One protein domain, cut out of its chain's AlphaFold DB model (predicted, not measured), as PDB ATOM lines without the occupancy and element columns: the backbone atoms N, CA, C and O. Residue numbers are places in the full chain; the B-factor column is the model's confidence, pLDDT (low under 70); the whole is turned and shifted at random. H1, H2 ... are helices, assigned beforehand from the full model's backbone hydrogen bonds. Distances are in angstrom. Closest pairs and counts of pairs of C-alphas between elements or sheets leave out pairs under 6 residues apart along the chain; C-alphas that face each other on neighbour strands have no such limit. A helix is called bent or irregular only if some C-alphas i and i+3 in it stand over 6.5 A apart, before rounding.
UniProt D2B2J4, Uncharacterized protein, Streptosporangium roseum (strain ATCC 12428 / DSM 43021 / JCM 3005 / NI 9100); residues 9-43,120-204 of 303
ATOM      1  N   ALA A   9      93.723  58.400  69.577       90.50
ATOM      2  CA  ALA A   9      92.555  58.330  68.699       90.50
ATOM      3  C   ALA A   9      92.830  59.003  67.339       90.50
ATOM      4  O   ALA A   9      92.531  58.431  66.282       90.50
ATOM      5  N   LYS A  10      93.492  60.167  67.349       91.31
ATOM      6  CA  LYS A  10      93.945  60.867  66.140       91.31
ATOM      7  C   LYS A  10      94.962  60.046  65.350       91.31
ATOM      8  O   LYS A  10      94.817  59.893  64.137       91.31
ATOM      9  N   LEU A  11      95.964  59.482  66.023       93.06
ATOM     10  CA  LEU A  11      96.980  58.638  65.399       93.06
ATOM     11  C   LEU A  11      96.351  57.377  64.791       93.06
ATOM     12  O   LEU A  11      96.689  57.002  63.671       93.06
ATOM     13  N   SER A  12      95.383  56.770  65.483       93.88
ATOM     14  CA  SER A  12      94.608  55.627  64.982       93.88
ATOM     15  C   SER A  12      93.916  55.959  63.665       93.88
ATOM     16  O   SER A  12      94.032  55.202  62.702       93.88
ATOM     17  N   LEU A  13      93.252  57.116  63.590       93.38
ATOM     18  CA  LEU A  13      92.589  57.561  62.368       93.38
ATOM     19  C   LEU A  13      93.589  57.818  61.233       93.38
ATOM     20  O   LEU A  13      93.339  57.415  60.096       93.38
ATOM     21  N   GLN A  14      94.725  58.457  61.520       93.81
ATOM     22  CA  GLN A  14      95.771  58.713  60.524       93.81
ATOM     23  C   GLN A  14      96.359  57.407  59.967       93.81
ATOM     24  O   GLN A  14      96.421  57.225  58.748       93.81
ATOM     25  N   VAL A  15      96.733  56.475  60.849       94.75
ATOM     26  CA  VAL A  15      97.277  55.158  60.480       94.75
ATOM     27  C   VAL A  15      96.240  54.337  59.710       94.75
ATOM     28  O   VAL A  15      96.550  53.804  58.644       94.75
ATOM     29  N   GLY A  16      94.997  54.286  60.196       93.06
ATOM     30  CA  GLY A  16      93.898  53.582  59.538       93.06
ATOM     31  C   GLY A  16      93.589  54.140  58.147       93.06
ATOM     32  O   GLY A  16      93.444  53.372  57.195       93.06
ATOM     33  N   THR A  17      93.577  55.469  57.992       91.81
ATOM     34  CA  THR A  17      93.371  56.134  56.693       91.81
ATOM     35  C   THR A  17      94.503  55.814  55.717       91.81
ATOM     36  O   THR A  17      94.244  55.462  54.565       91.81
ATOM     37  N   GLY A  18      95.761  55.869  56.166       91.81
ATOM     38  CA  GLY A  18      96.916  55.492  55.343       91.81
ATOM     39  C   GLY A  18      96.866  54.028  54.889       91.81
ATOM     40  O   GLY A  18      97.104  53.724  53.713       91.81
ATOM     41  N   ALA A  19      96.479  53.121  55.789       93.50
ATOM     42  CA  ALA A  19      96.270  51.713  55.467       93.50
ATOM     43  C   ALA A  19      95.134  51.522  54.446       93.50
ATOM     44  O   ALA A  19      95.299  50.782  53.474       93.50
ATOM     45  N   ALA A  20      94.008  52.223  54.613       91.94
ATOM     46  CA  ALA A  20      92.861  52.141  53.709       91.94
ATOM     47  C   ALA A  20      93.162  52.674  52.303       91.94
ATOM     48  O   ALA A  20      92.762  52.053  51.312       91.94
ATOM     49  N   LEU A  21      93.912  53.776  52.200       90.62
ATOM     50  CA  LEU A  21      94.410  54.307  50.928       90.62
ATOM     51  C   LEU A  21      95.311  53.290  50.221       90.62
ATOM     52  O   LEU A  21      95.097  52.992  49.044       90.62
ATOM     53  N   THR A  22      96.268  52.709  50.950       91.69
ATOM     54  CA  THR A  22      97.198  51.698  50.421       91.69
ATOM     55  C   THR A  22      96.448  50.464  49.919       91.69
ATOM     56  O   THR A  22      96.643  50.029  48.784       91.69
ATOM     57  N   LEU A  23      95.538  49.920  50.728       90.50
ATOM     58  CA  LEU A  23      94.753  48.740  50.367       90.50
ATOM     59  C   LEU A  23      93.825  49.014  49.180       90.50
ATOM     60  O   LEU A  23      93.709  48.178  48.286       90.50
ATOM     61  N   SER A  24      93.234  50.205  49.112       89.06
ATOM     62  CA  SER A  24      92.399  50.631  47.986       89.06
ATOM     63  C   SER A  24      93.184  50.751  46.683       89.06
ATOM     64  O   SER A  24      92.727  50.252  45.656       89.06
ATOM     65  N   ALA A  25      94.385  51.341  46.717       87.88
ATOM     66  CA  ALA A  25      95.288  51.393  45.564       87.88
ATOM     67  C   ALA A  25      95.688  49.985  45.083       87.88
ATOM     68  O   ALA A  25      95.860  49.748  43.888       87.88
ATOM     69  N   LEU A  26      95.768  49.026  46.009       87.38
ATOM     70  CA  LEU A  26      96.031  47.616  45.731       87.38
ATOM     71  C   LEU A  26      94.755  46.809  45.426       87.38
ATOM     72  O   LEU A  26      94.829  45.588  45.353       87.38
ATOM     73  N   GLY A  27      93.596  47.440  45.211       84.19
ATOM     74  CA  GLY A  27      92.359  46.758  44.811       84.19
ATOM     75  C   GLY A  27      91.625  46.014  45.934       84.19
ATOM     76  O   GLY A  27      90.823  45.128  45.648       84.19
ATOM     77  N   ALA A  28      91.883  46.357  47.197       85.50
ATOM     78  CA  ALA A  28      91.214  45.817  48.382       85.50
ATOM     79  C   ALA A  28      90.543  46.944  49.205       85.50
ATOM     80  O   ALA A  28      91.003  47.275  50.296       85.50
ATOM     81  N   PRO A  29      89.443  47.554  48.726       85.56
ATOM     82  CA  PRO A  29      88.855  48.749  49.347       85.56
ATOM     83  C   PRO A  29      88.113  48.503  50.675       85.56
ATOM     84  O   PRO A  29      87.621  49.452  51.276       85.56
ATOM     85  N   GLY A  30      88.038  47.260  51.169       85.69
ATOM     86  CA  GLY A  30      87.279  46.880  52.375       85.69
ATOM     87  C   GLY A  30      87.781  47.465  53.705       85.69
ATOM     88  O   GLY A  30      87.258  47.119  54.757       85.69
ATOM     89  N   ALA A  31      88.797  48.324  53.671       90.19
ATOM     90  CA  ALA A  31      89.369  49.005  54.827       90.19
ATOM     91  C   ALA A  31      88.650  50.324  55.182       90.19
ATOM     92  O   ALA A  31      88.736  50.776  56.318       90.19
ATOM     93  N   TRP A  32      87.935  50.938  54.236       90.69
ATOM     94  CA  TRP A  32      87.271  52.235  54.433       90.69
ATOM     95  C   TRP A  32      86.193  52.275  55.529       90.69
ATOM     96  O   TRP A  32      86.203  53.236  56.300       90.69
ATOM     97  N   PRO A  33      85.345  51.242  55.702       91.31
ATOM     98  CA  PRO A  33      84.366  51.217  56.792       91.31
ATOM     99  C   PRO A  33      84.994  51.372  58.187       91.31
ATOM    100  O   PRO A  33      84.429  52.020  59.064       91.31
ATOM    101  N   PHE A  34      86.210  50.851  58.399       92.62
ATOM    102  CA  PHE A  34      86.934  51.040  59.660       92.62
ATOM    103  C   PHE A  34      87.331  52.494  59.890       92.62
ATOM    104  O   PHE A  34      87.245  52.976  61.012       92.62
ATOM    105  N   VAL A  35      87.748  53.200  58.836       92.69
ATOM    106  CA  VAL A  35      88.127  54.617  58.922       92.69
ATOM    107  C   VAL A  35      86.914  55.461  59.308       92.69
ATOM    108  O   VAL A  35      87.035  56.363  60.134       92.69
ATOM    109  N   ALA A  36      85.729  55.132  58.781       90.00
ATOM    110  CA  ALA A  36      84.486  55.798  59.161       90.00
ATOM    111  C   ALA A  36      84.196  55.614  60.659       90.00
ATOM    112  O   ALA A  36      83.919  56.587  61.360       90.00
ATOM    113  N   LYS A  37      84.345  54.388  61.177       91.44
ATOM    114  CA  LYS A  37      84.199  54.099  62.612       91.44
ATOM    115  C   LYS A  37      85.260  54.810  63.459       91.44
ATOM    116  O   LYS A  37      84.919  55.481  64.426       91.44
ATOM    117  N   MET A  38      86.535  54.750  63.068       93.25
ATOM    118  CA  MET A  38      87.640  55.471  63.722       93.25
ATOM    119  C   MET A  38      87.368  56.971  63.828       93.25
ATOM    120  O   MET A  38      87.693  57.587  64.839       93.25
ATOM    121  N   TYR A  39      86.771  57.559  62.792       90.81
ATOM    122  CA  TYR A  39      86.414  58.971  62.761       90.81
ATOM    123  C   TYR A  39      85.278  59.316  63.738       90.81
ATOM    124  O   TYR A  39      85.314  60.350  64.402       90.81
ATOM    125  N   VAL A  40      84.281  58.437  63.875       88.81
ATOM    126  CA  VAL A  40      83.166  58.622  64.820       88.81
ATOM    127  C   VAL A  40      83.605  58.400  66.274       88.81
ATOM    128  O   VAL A  40      83.103  59.073  67.175       88.81
ATOM    129  N   HIS A  41      84.571  57.516  66.517       89.00
ATOM    130  CA  HIS A  41      85.062  57.174  67.858       89.00
ATOM    131  C   HIS A  41      86.235  58.054  68.339       89.00
ATOM    132  O   HIS A  41      87.138  57.585  69.030       89.00
ATOM    133  N   GLN A  42      86.227  59.345  67.992       87.06
ATOM    134  CA  GLN A  42      87.173  60.346  68.504       87.06
ATOM    135  C   GLN A  42      86.679  60.897  69.846       87.06
ATOM    136  O   GLN A  42      86.084  61.971  69.919       87.06
ATOM    137  N   TYR A  43      86.846  60.101  70.900       85.00
ATOM    138  CA  TYR A  43      86.347  60.409  72.239       85.00
ATOM    139  C   TYR A  43      87.364  61.175  73.097       85.00
ATOM    140  O   TYR A  43      88.571  61.060  72.895       85.00
ATOM    141  N   ALA A 120      85.428  53.046  79.815       94.75
ATOM    142  CA  ALA A 120      84.919  52.355  78.632       94.75
ATOM    143  C   ALA A 120      85.353  53.050  77.328       94.75
ATOM    144  O   ALA A 120      85.787  52.386  76.384       94.75
ATOM    145  N   LEU A 121      85.307  54.384  77.290       93.62
ATOM    146  CA  LEU A 121      85.764  55.176  76.146       93.62
ATOM    147  C   LEU A 121      87.284  55.070  75.949       93.62
ATOM    148  O   LEU A 121      87.737  54.904  74.817       93.62
ATOM    149  N   ALA A 122      88.074  55.088  77.026       93.88
ATOM    150  CA  ALA A 122      89.519  54.872  76.953       93.88
ATOM    151  C   ALA A 122      89.863  53.470  76.411       93.88
ATOM    152  O   ALA A 122      90.730  53.326  75.545       93.88
ATOM    153  N   ALA A 123      89.143  52.436  76.859       94.56
ATOM    154  CA  ALA A 123      89.290  51.080  76.336       94.56
ATOM    155  C   ALA A 123      88.933  50.998  74.841       94.56
ATOM    156  O   ALA A 123      89.642  50.340  74.076       94.56
ATOM    157  N   MET A 124      87.886  51.707  74.406       94.69
ATOM    158  CA  MET A 124      87.518  51.791  72.991       94.69
ATOM    159  C   MET A 124      88.612  52.460  72.156       94.69
ATOM    160  O   MET A 124      88.958  51.943  71.100       94.69
ATOM    161  N   ILE A 125      89.218  53.554  72.628       94.19
ATOM    162  CA  ILE A 125      90.339  54.204  71.926       94.19
ATOM    163  C   ILE A 125      91.507  53.224  71.742       94.19
ATOM    164  O   ILE A 125      92.040  53.099  70.639       94.19
ATOM    165  N   MET A 126      91.869  52.477  72.789       94.75
ATOM    166  CA  MET A 126      92.916  51.450  72.703       94.75
ATOM    167  C   MET A 126      92.562  50.341  71.707       94.75
ATOM    168  O   MET A 126      93.413  49.905  70.931       94.75
ATOM    169  N   PHE A 127      91.306  49.893  71.695       95.31
ATOM    170  CA  PHE A 127      90.824  48.913  70.724       95.31
ATOM    171  C   PHE A 127      90.912  49.446  69.287       95.31
ATOM    172  O   PHE A 127      91.451  48.773  68.407       95.31
ATOM    173  N   VAL A 128      90.454  50.676  69.055       95.31
ATOM    174  CA  VAL A 128      90.513  51.351  67.753       95.31
ATOM    175  C   VAL A 128      91.960  51.490  67.264       95.31
ATOM    176  O   VAL A 128      92.236  51.238  66.088       95.31
ATOM    177  N   TRP A 129      92.900  51.797  68.160       95.50
ATOM    178  CA  TRP A 129      94.331  51.817  67.853       95.50
ATOM    179  C   TRP A 129      94.862  50.453  67.402       95.50
ATOM    180  O   TRP A 129      95.546  50.358  66.380       95.50
ATOM    181  N   LEU A 130      94.516  49.378  68.116       96.50
ATOM    182  CA  LEU A 130      94.918  48.017  67.741       96.50
ATOM    183  C   LEU A 130      94.366  47.617  66.368       96.50
ATOM    184  O   LEU A 130      95.077  47.003  65.571       96.50
ATOM    185  N   VAL A 131      93.125  48.003  66.066       96.38
ATOM    186  CA  VAL A 131      92.508  47.780  64.751       96.38
ATOM    187  C   VAL A 131      93.254  48.556  63.664       96.38
ATOM    188  O   VAL A 131      93.573  47.983  62.622       96.38
ATOM    189  N   ALA A 132      93.609  49.822  63.905       95.88
ATOM    190  CA  ALA A 132      94.405  50.617  62.968       95.88
ATOM    191  C   ALA A 132      95.785  49.989  62.706       95.88
ATOM    192  O   ALA A 132      96.206  49.871  61.552       95.88
ATOM    193  N   ALA A 133      96.464  49.514  63.753       96.81
ATOM    194  CA  ALA A 133      97.740  48.814  63.632       96.81
ATOM    195  C   ALA A 133      97.608  47.502  62.834       96.81
ATOM    196  O   ALA A 133      98.432  47.219  61.959       96.81
ATOM    197  N   ALA A 134      96.549  46.722  63.072       96.25
ATOM    198  CA  ALA A 134      96.262  45.507  62.312       96.25
ATOM    199  C   ALA A 134      95.997  45.811  60.827       96.25
ATOM    200  O   ALA A 134      96.534  45.129  59.952       96.25
ATOM    201  N   MET A 135      95.240  46.870  60.520       96.12
ATOM    202  CA  MET A 135      95.033  47.329  59.142       96.12
ATOM    203  C   MET A 135      96.350  47.718  58.465       96.12
ATOM    204  O   MET A 135      96.580  47.330  57.320       96.12
ATOM    205  N   ALA A 136      97.227  48.444  59.164       96.38
ATOM    206  CA  ALA A 136      98.539  48.817  58.644       96.38
ATOM    207  C   ALA A 136      99.418  47.587  58.358       96.38
ATOM    208  O   ALA A 136     100.059  47.521  57.308       96.38
ATOM    209  N   ALA A 137      99.392  46.576  59.233       96.19
ATOM    210  CA  ALA A 137     100.096  45.313  59.014       96.19
ATOM    211  C   ALA A 137      99.561  44.553  57.784       96.19
ATOM    212  O   ALA A 137     100.347  44.062  56.972       96.19
ATOM    213  N   ILE A 138      98.235  44.507  57.598       94.81
ATOM    214  CA  ILE A 138      97.608  43.908  56.408       94.81
ATOM    215  C   ILE A 138      98.015  44.681  55.146       94.81
ATOM    216  O   ILE A 138      98.392  44.066  54.149       94.81
ATOM    217  N   ALA A 139      97.993  46.016  55.183       93.44
ATOM    218  CA  ALA A 139      98.412  46.859  54.065       93.44
ATOM    219  C   ALA A 139      99.874  46.601  53.667       93.44
ATOM    220  O   ALA A 139     100.158  46.381  52.487       93.44
ATOM    221  N   ALA A 140     100.784  46.553  54.644       93.62
ATOM    222  CA  ALA A 140     102.192  46.241  54.415       93.62
ATOM    223  C   ALA A 140     102.380  44.835  53.823       93.62
ATOM    224  O   ALA A 140     103.157  44.653  52.887       93.62
ATOM    225  N   TRP A 141     101.634  43.842  54.312       93.31
ATOM    226  CA  TRP A 141     101.690  42.481  53.786       93.31
ATOM    227  C   TRP A 141     101.222  42.386  52.327       93.31
ATOM    228  O   TRP A 141     101.915  41.786  51.503       93.31
ATOM    229  N   VAL A 142     100.091  43.012  51.973       91.19
ATOM    230  CA  VAL A 142      99.602  43.032  50.580       91.19
ATOM    231  C   VAL A 142     100.582  43.776  49.669       91.19
ATOM    232  O   VAL A 142     100.804  43.347  48.536       91.19
ATOM    233  N   LEU A 143     101.208  44.849  50.162       91.06
ATOM    234  CA  LEU A 143     102.239  45.586  49.432       91.06
ATOM    235  C   LEU A 143     103.470  44.711  49.148       91.06
ATOM    236  O   LEU A 143     103.942  44.674  48.015       91.06
ATOM    237  N   LEU A 144     103.957  43.953  50.136       88.75
ATOM    238  CA  LEU A 144     105.063  43.004  49.946       88.75
ATOM    239  C   LEU A 144     104.685  41.861  48.990       88.75
ATOM    240  O   LEU A 144     105.495  41.442  48.165       88.75
ATOM    241  N   ALA A 145     103.441  41.382  49.045       88.56
ATOM    242  CA  ALA A 145     102.939  40.365  48.125       88.56
ATOM    243  C   ALA A 145     102.773  40.880  46.682       88.56
ATOM    244  O   ALA A 145     102.669  40.067  45.759       88.56
ATOM    245  N   ALA A 146     102.780  42.201  46.462       85.12
ATOM    246  CA  ALA A 146     102.679  42.814  45.139       85.12
ATOM    247  C   ALA A 146     103.931  42.625  44.263       85.12
ATOM    248  O   ALA A 146     103.876  42.907  43.068       85.12
ATOM    249  N   VAL A 147     105.030  42.095  44.820       83.06
ATOM    250  CA  VAL A 147     106.264  41.785  44.074       83.06
ATOM    251  C   VAL A 147     106.038  40.702  43.003       83.06
ATOM    252  O   VAL A 147     106.748  40.682  42.000       83.06
ATOM    253  N   SER A 148     105.030  39.834  43.162       78.50
ATOM    254  CA  SER A 148     104.611  38.869  42.135       78.50
ATOM    255  C   SER A 148     103.094  38.945  41.850       78.50
ATOM    256  O   SER A 148     102.285  39.015  42.780       78.50
ATOM    257  N   PRO A 149     102.653  38.903  40.574       72.81
ATOM    258  CA  PRO A 149     101.232  39.021  40.223       72.81
ATOM    259  C   PRO A 149     100.328  37.913  40.791       72.81
ATOM    260  O   PRO A 149      99.175  38.165  41.132       72.81
ATOM    261  N   LEU A 150     100.822  36.676  40.920       72.31
ATOM    262  CA  LEU A 150     100.024  35.572  41.479       72.31
ATOM    263  C   LEU A 150      99.914  35.662  43.012       72.31
ATOM    264  O   LEU A 150      98.878  35.315  43.587       72.31
ATOM    265  N   SER A 151     100.947  36.181  43.683       77.56
ATOM    266  CA  SER A 151     100.903  36.416  45.130       77.56
ATOM    267  C   SER A 151     100.022  37.608  45.496       77.56
ATOM    268  O   SER A 151      99.363  37.561  46.530       77.56
ATOM    269  N   VAL A 152      99.917  38.642  44.649       82.81
ATOM    270  CA  VAL A 152      99.065  39.801  44.966       82.81
ATOM    271  C   VAL A 152      97.577  39.455  44.927       82.81
ATOM    272  O   VAL A 152      96.825  39.899  45.790       82.81
ATOM    273  N   ALA A 153      97.134  38.635  43.969       84.56
ATOM    274  CA  ALA A 153      95.726  38.251  43.861       84.56
ATOM    275  C   ALA A 153      95.264  37.433  45.079       84.56
ATOM    276  O   ALA A 153      94.220  37.721  45.665       84.56
ATOM    277  N   SER A 154      96.073  36.457  45.502       88.06
ATOM    278  CA  SER A 154      95.798  35.651  46.697       88.06
ATOM    279  C   SER A 154      95.873  36.481  47.982       88.06
ATOM    280  O   SER A 154      94.977  36.378  48.823       88.06
ATOM    281  N   ALA A 155      96.867  37.367  48.104       89.00
ATOM    282  CA  ALA A 155      96.985  38.270  49.244       89.00
ATOM    283  C   ALA A 155      95.782  39.215  49.372       89.00
ATOM    284  O   ALA A 155      95.268  39.393  50.472       89.00
ATOM    285  N   ARG A 156      95.266  39.759  48.261       90.19
ATOM    286  CA  ARG A 156      94.056  40.605  48.256       90.19
ATOM    287  C   ARG A 156      92.831  39.864  48.788       90.19
ATOM    288  O   ARG A 156      92.129  40.394  49.643       90.19
ATOM    289  N   ILE A 157      92.578  38.645  48.308       89.19
ATOM    290  CA  ILE A 157      91.416  37.847  48.737       89.19
ATOM    291  C   ILE A 157      91.507  37.528  50.234       89.19
ATOM    292  O   ILE A 157      90.537  37.690  50.972       89.19
ATOM    293  N   LEU A 158      92.685  37.105  50.696       92.38
ATOM    294  CA  LEU A 158      92.920  36.824  52.109       92.38
ATOM    295  C   LEU A 158      92.792  38.086  52.969       92.38
ATOM    296  O   LEU A 158      92.141  38.032  54.010       92.38
ATOM    297  N   ALA A 159      93.332  39.220  52.518       91.88
ATOM    298  CA  ALA A 159      93.189  40.502  53.200       91.88
ATOM    299  C   ALA A 159      91.716  40.900  53.343       91.88
ATOM    300  O   ALA A 159      91.289  41.240  54.440       91.88
ATOM    301  N   LEU A 160      90.911  40.779  52.280       91.50
ATOM    302  CA  LEU A 160      89.471  41.047  52.344       91.50
ATOM    303  C   LEU A 160      88.761  40.136  53.353       91.50
ATOM    304  O   LEU A 160      87.956  40.618  54.144       91.50
ATOM    305  N   ASN A 161      89.089  38.842  53.387       92.62
ATOM    306  CA  ASN A 161      88.513  37.907  54.359       92.62
ATOM    307  C   ASN A 161      88.880  38.253  55.808       92.62
ATOM    308  O   ASN A 161      88.035  38.147  56.698       92.62
ATOM    309  N   VAL A 162      90.128  38.663  56.053       93.69
ATOM    310  CA  VAL A 162      90.578  39.106  57.380       93.69
ATOM    311  C   VAL A 162      89.866  40.397  57.779       93.69
ATOM    312  O   VAL A 162      89.332  40.466  58.883       93.69
ATOM    313  N   LEU A 163      89.787  41.378  56.875       93.75
ATOM    314  CA  LEU A 163      89.089  42.643  57.112       93.75
ATOM    315  C   LEU A 163      87.604  42.415  57.415       93.75
ATOM    316  O   LEU A 163      87.108  42.965  58.388       93.75
ATOM    317  N   MET A 164      86.905  41.554  56.670       91.31
ATOM    318  CA  MET A 164      85.493  41.241  56.947       91.31
ATOM    319  C   MET A 164      85.293  40.641  58.347       91.31
ATOM    320  O   MET A 164      84.399  41.064  59.078       91.31
ATOM    321  N   LYS A 165      86.138  39.683  58.752       93.31
ATOM    322  CA  LYS A 165      86.064  39.084  60.096       93.31
ATOM    323  C   LYS A 165      86.379  40.095  61.195       93.31
ATOM    324  O   LYS A 165      85.691  40.133  62.210       93.31
ATOM    325  N   MET A 166      87.407  40.914  60.986       95.31
ATOM    326  CA  MET A 166      87.796  41.960  61.926       95.31
ATOM    327  C   MET A 166      86.701  43.022  62.062       95.31
ATOM    328  O   MET A 166      86.460  43.489  63.169       95.31
ATOM    329  N   PHE A 167      86.000  43.356  60.973       93.81
ATOM    330  CA  PHE A 167      84.909  44.329  60.983       93.81
ATOM    331  C   PHE A 167      83.713  43.820  61.789       93.81
ATOM    332  O   PHE A 167      83.216  44.529  62.650       93.81
ATOM    333  N   SER A 168      83.329  42.553  61.608       92.06
ATOM    334  CA  SER A 168      82.291  41.932  62.442       92.06
ATOM    335  C   SER A 168      82.664  41.929  63.933       92.06
ATOM    336  O   SER A 168      81.812  42.174  64.784       92.06
ATOM    337  N   GLY A 169      83.942  41.701  64.258       92.62
ATOM    338  CA  GLY A 169      84.438  41.835  65.631       92.62
ATOM    339  C   GLY A 169      84.366  43.274  66.152       92.62
ATOM    340  O   GLY A 169      83.998  43.484  67.305       92.62
ATOM    341  N   PHE A 170      84.670  44.257  65.301       94.31
ATOM    342  CA  PHE A 170      84.542  45.679  65.623       94.31
ATOM    343  C   PHE A 170      83.095  46.045  65.970       94.31
ATOM    344  O   PHE A 170      82.858  46.611  67.032       94.31
ATOM    345  N   GLU A 171      82.132  45.671  65.123       92.88
ATOM    346  CA  GLU A 171      80.706  45.951  65.342       92.88
ATOM    347  C   GLU A 171      80.183  45.321  66.641       92.88
ATOM    348  O   GLU A 171      79.368  45.920  67.340       92.88
ATOM    349  N   ALA A 172      80.673  44.131  67.006       93.19
ATOM    350  CA  ALA A 172      80.304  43.487  68.262       93.19
ATOM    351  C   ALA A 172      80.807  44.269  69.491       93.19
ATOM    352  O   ALA A 172      80.064  44.441  70.459       93.19
ATOM    353  N   VAL A 173      82.052  44.761  69.451       94.44
ATOM    354  CA  VAL A 173      82.621  45.596  70.525       94.44
ATOM    355  C   VAL A 173      81.885  46.932  70.615       94.44
ATOM    356  O   VAL A 173      81.516  47.353  71.710       94.44
ATOM    357  N   GLU A 174      81.621  47.566  69.473       92.88
ATOM    358  CA  GLU A 174      80.873  48.823  69.392       92.88
ATOM    359  C   GLU A 174      79.454  48.674  69.953       92.88
ATOM    360  O   GLU A 174      79.049  49.464  70.797       92.88
ATOM    361  N   SER A 175      78.726  47.616  69.584       91.69
ATOM    362  CA  SER A 175      77.387  47.343  70.120       91.69
ATOM    363  C   SER A 175      77.390  47.141  71.642       91.69
ATOM    364  O   SER A 175      76.476  47.597  72.339       91.69
ATOM    365  N   GLY A 176      78.431  46.494  72.178       92.44
ATOM    366  CA  GLY A 176      78.622  46.352  73.620       92.44
ATOM    367  C   GLY A 176      78.851  47.698  74.312       92.44
ATOM    368  O   GLY A 176      78.221  47.979  75.335       92.44
ATOM    369  N   LEU A 177      79.704  48.548  73.730       93.44
ATOM    370  CA  LEU A 177      79.957  49.900  74.229       93.44
ATOM    371  C   LEU A 177      78.692  50.764  74.177       93.44
ATOM    372  O   LEU A 177      78.354  51.401  75.172       93.44
ATOM    373  N   ASP A 178      77.966  50.748  73.060       91.50
ATOM    374  CA  ASP A 178      76.716  51.488  72.902       91.50
ATOM    375  C   ASP A 178      75.695  51.066  73.957       91.50
ATOM    376  O   ASP A 178      75.078  51.920  74.591       91.50
ATOM    377  N   THR A 179      75.545  49.765  74.208       91.81
ATOM    378  CA  THR A 179      74.640  49.252  75.249       91.81
ATOM    379  C   THR A 179      75.031  49.770  76.633       91.81
ATOM    380  O   THR A 179      74.172  50.210  77.404       91.81
ATOM    381  N   LEU A 180      76.329  49.758  76.948       92.38
ATOM    382  CA  LEU A 180      76.854  50.264  78.214       92.38
ATOM    383  C   LEU A 180      76.578  51.764  78.370       92.38
ATOM    384  O   LEU A 180      76.061  52.182  79.407       92.38
ATOM    385  N   LEU A 181      76.867  52.567  77.343       91.62
ATOM    386  CA  LEU A 181      76.681  54.019  77.386       91.62
ATOM    387  C   LEU A 181      75.199  54.415  77.412       91.62
ATOM    388  O   LEU A 181      74.835  55.328  78.150       91.62
ATOM    389  N   HIS A 182      74.320  53.704  76.699       89.19
ATOM    390  CA  HIS A 182      72.872  53.923  76.798       89.19
ATOM    391  C   HIS A 182      72.331  53.540  78.177       89.19
ATOM    392  O   HIS A 182      71.448  54.222  78.693       89.19
ATOM    393  N   THR A 183      72.873  52.493  78.804       87.00
ATOM    394  CA  THR A 183      72.512  52.123  80.182       87.00
ATOM    395  C   THR A 183      72.946  53.211  81.163       87.00
ATOM    396  O   THR A 183      72.155  53.635  82.000       87.00
ATOM    397  N   CYS A 184      74.172  53.717  81.016       89.75
ATOM    398  CA  CYS A 184      74.695  54.844  81.789       89.75
ATOM    399  C   CYS A 184      73.819  56.097  81.634       89.75
ATOM    400  O   CYS A 184      73.385  56.680  82.626       89.75
ATOM    401  N   ALA A 185      73.489  56.466  80.394       87.12
ATOM    402  CA  ALA A 185      72.597  57.582  80.099       87.12
ATOM    403  C   ALA A 185      71.187  57.361  80.672       87.12
ATOM    404  O   ALA A 185      70.591  58.288  81.208       87.12
ATOM    405  N   GLY A 186      70.672  56.130  80.619       82.69
ATOM    406  CA  GLY A 186      69.392  55.757  81.216       82.69
ATOM    407  C   GLY A 186      69.379  55.898  82.739       82.69
ATOM    408  O   GLY A 186      68.402  56.398  83.286       82.69
ATOM    409  N   LEU A 187      70.465  55.522  83.425       86.38
ATOM    410  CA  LEU A 187      70.602  55.689  84.879       86.38
ATOM    411  C   LEU A 187      70.645  57.168  85.289       86.38
ATOM    412  O   LEU A 187      69.978  57.557  86.250       86.38
ATOM    413  N   LEU A 188      71.381  57.998  84.542       87.62
ATOM    414  CA  LEU A 188      71.398  59.453  84.738       87.62
ATOM    415  C   LEU A 188      70.020  60.070  84.463       87.62
ATOM    416  O   LEU A 188      69.511  60.859  85.253       87.62
ATOM    417  N   GLY A 189      69.375  59.661  83.370       80.12
ATOM    418  CA  GLY A 189      68.031  60.118  83.025       80.12
ATOM    419  C   GLY A 189      66.996  59.731  84.080       80.12
ATOM    420  O   GLY A 189      66.165  60.554  84.446       80.12
ATOM    421  N   ALA A 190      67.067  58.511  84.615       78.25
ATOM    422  CA  ALA A 190      66.164  58.036  85.659       78.25
ATOM    423  C   ALA A 190      66.347  58.788  86.984       78.25
ATOM    424  O   ALA A 190      65.360  59.045  87.668       78.25
ATOM    425  N   THR A 191      67.581  59.161  87.337       81.81
ATOM    426  CA  THR A 191      67.833  59.951  88.551       81.81
ATOM    427  C   THR A 191      67.305  61.371  88.426       81.81
ATOM    428  O   THR A 191      66.588  61.817  89.313       81.81
ATOM    429  N   ILE A 192      67.559  62.043  87.300       78.50
ATOM    430  CA  ILE A 192      67.035  63.394  87.048       78.50
ATOM    431  C   ILE A 192      65.503  63.382  86.966       78.50
ATOM    432  O   ILE A 192      64.834  64.204  87.589       78.50
ATOM    433  N   ALA A 193      64.927  62.437  86.215       74.88
ATOM    434  CA  ALA A 193      63.480  62.332  86.075       74.88
ATOM    435  C   ALA A 193      62.809  62.013  87.416       74.88
ATOM    436  O   ALA A 193      61.772  62.595  87.715       74.88
ATOM    437  N   GLY A 194      63.392  61.126  88.229       73.56
ATOM    438  CA  GLY A 194      62.870  60.792  89.554       73.56
ATOM    439  C   GLY A 194      62.661  62.028  90.427       73.56
ATOM    440  O   GLY A 194      61.592  62.176  91.010       73.56
ATOM    441  N   ASP A 195      63.629  62.941  90.440       72.06
ATOM    442  CA  ASP A 195      63.574  64.162  91.249       72.06
ATOM    443  C   ASP A 195      62.487  65.117  90.762       72.06
ATOM    444  O   ASP A 195      61.588  65.484  91.521       72.06
ATOM    445  N   VAL A 196      62.497  65.423  89.461       73.88
ATOM    446  CA  VAL A 196      61.508  66.316  88.845       73.88
ATOM    447  C   VAL A 196      60.089  65.763  89.015       73.88
ATOM    448  O   VAL A 196      59.158  66.519  89.286       73.88
ATOM    449  N   PHE A 197      59.899  64.444  88.889       70.88
ATOM    450  CA  PHE A 197      58.588  63.816  89.068       70.88
ATOM    451  C   PHE A 197      58.129  63.806  90.528       70.88
ATOM    452  O   PHE A 197      56.947  64.042  90.777       70.88
ATOM    453  N   VAL A 198      59.014  63.536  91.488       74.31
ATOM    454  CA  VAL A 198      58.655  63.537  92.915       74.31
ATOM    455  C   VAL A 198      58.288  64.949  93.377       74.31
ATOM    456  O   VAL A 198      57.271  65.116  94.051       74.31
ATOM    457  N   GLU A 199      59.042  65.970  92.969       69.44
ATOM    458  CA  GLU A 199      58.749  67.372  93.297       69.44
ATOM    459  C   GLU A 199      57.455  67.852  92.622       69.44
ATOM    460  O   GLU A 199      56.574  68.400  93.292       69.44
ATOM    461  N   ALA A 200      57.250  67.505  91.345       70.50
ATOM    462  CA  ALA A 200      56.017  67.827  90.631       70.50
ATOM    463  C   ALA A 200      54.772  67.151  91.236       70.50
ATOM    464  O   ALA A 200      53.707  67.769  91.295       70.50
ATOM    465  N   VAL A 201      54.876  65.900  91.704       70.75
ATOM    466  CA  VAL A 201      53.768  65.190  92.377       70.75
ATOM    467  C   VAL A 201      53.469  65.789  93.753       70.75
ATOM    468  O   VAL A 201      52.310  65.813  94.168       70.75
ATOM    469  N   ASN A 202      54.480  66.329  94.435       76.88
ATOM    470  CA  ASN A 202      54.316  67.040  95.702       76.88
ATOM    471  C   ASN A 202      53.780  68.477  95.534       76.88
ATOM    472  O   ASN A 202      53.579  69.173  96.530       76.88
ATOM    473  N   GLY A 203      53.483  68.897  94.299       69.12
ATOM    474  CA  GLY A 203      52.872  70.186  93.979       69.12
ATOM    475  C   GLY A 203      53.868  71.335  93.829       69.12
ATOM    476  O   GLY A 203      53.432  72.480  93.701       69.12
ATOM    477  N   ASP A 204      55.171  71.045  93.826       75.88
ATOM    478  CA  ASP A 204      56.200  72.039  93.548       75.88
ATOM    479  C   ASP A 204      56.595  71.989  92.069       75.88
ATOM    480  O   ASP A 204      57.270  71.076  91.589       75.88
TER     481      ASP A 204
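Overview. This is residues 9 to 43 and 120 to 204 of the 303 residues of an uncharacterized protein of Streptosporangium roseum (strain ATCC 12428 / DSM 43021 / JCM 3005 / NI 9100) (UniProt D2B2J4). Two helical hairpins, H1 with H2 and H3 with H4, lie side by side as an up-and-down bundle of four helices, each running against the one before it in the chain. H4 is the longest and makes the long axis: its first part runs beside the other helices, and residues 182 to 195 and 197 to 203 stick out beyond them as an arm. The printed part has 120 residues with four named helices, H1 to H4, and no named strand; the class is all helix. The whole is extended, with a radius of gyration of the C-alphas of 20.9 A and spans of 79 by 23 by 18 A.

Arrangement. H1, residues 9 to 25, and H2, residues 29 to 40, form a hairpin and touch, closest at the C-alphas of Ala 20 and Ala 31, 4.8 A, at a shallow tilt of 18 degrees. H2 is irregular, but only just: C-alphas 30 and 33 are 6.8 A apart. H3, residues 120 to 145, touches H1 at a shallow tilt of 27 degrees, the same way, with the C-alphas of Gly 16 and Ala 132 closest at 4.6 A. H2 and H3 are close but not clearly touching, closest at the C-alphas of Met 38 and Val 128, 6.4 A. H4, residues 149 to 201, forms a hairpin with H3; their closest C-alphas are those of Ala 145 and Val 152, 5.0 A, and the tilt is a shallow 11 degrees. Residues 30 to 34 of H2 touch residues 160 to 167 of H4, with the C-alphas of Gly 30 and Leu 160 closest at 6.2 A. H1 and H4 are only just apart, at 8.4 A. Every O i to N i+4 pair is within hydrogen-bond range in H1 and H3, against 5 of 8 in H2 and 47 of 49 in H4.

Along the chain. H1 begins at C-alpha 9, (92.555, 58.330, 68.699). H3 measures 37.4 A from first to last C-alpha. H4 measures 75.2 A, from C-alpha 149 at (101.232, 39.021, 40.223) to C-alpha 201 at (53.768, 65.190, 92.377).

Size, cuts and confidence. The C-alphas of Ser 148 and Gly 203, the two farthest apart, are 79.7 A apart. Residues 44 to 119 are not printed, and C-alphas 43 and 120 are 10.4 A apart across the cut. The links H1 to H2 and H3 to H4 are tight. The mean pLDDT of the printed part is 88.6; residues 199 and 203 are under 70.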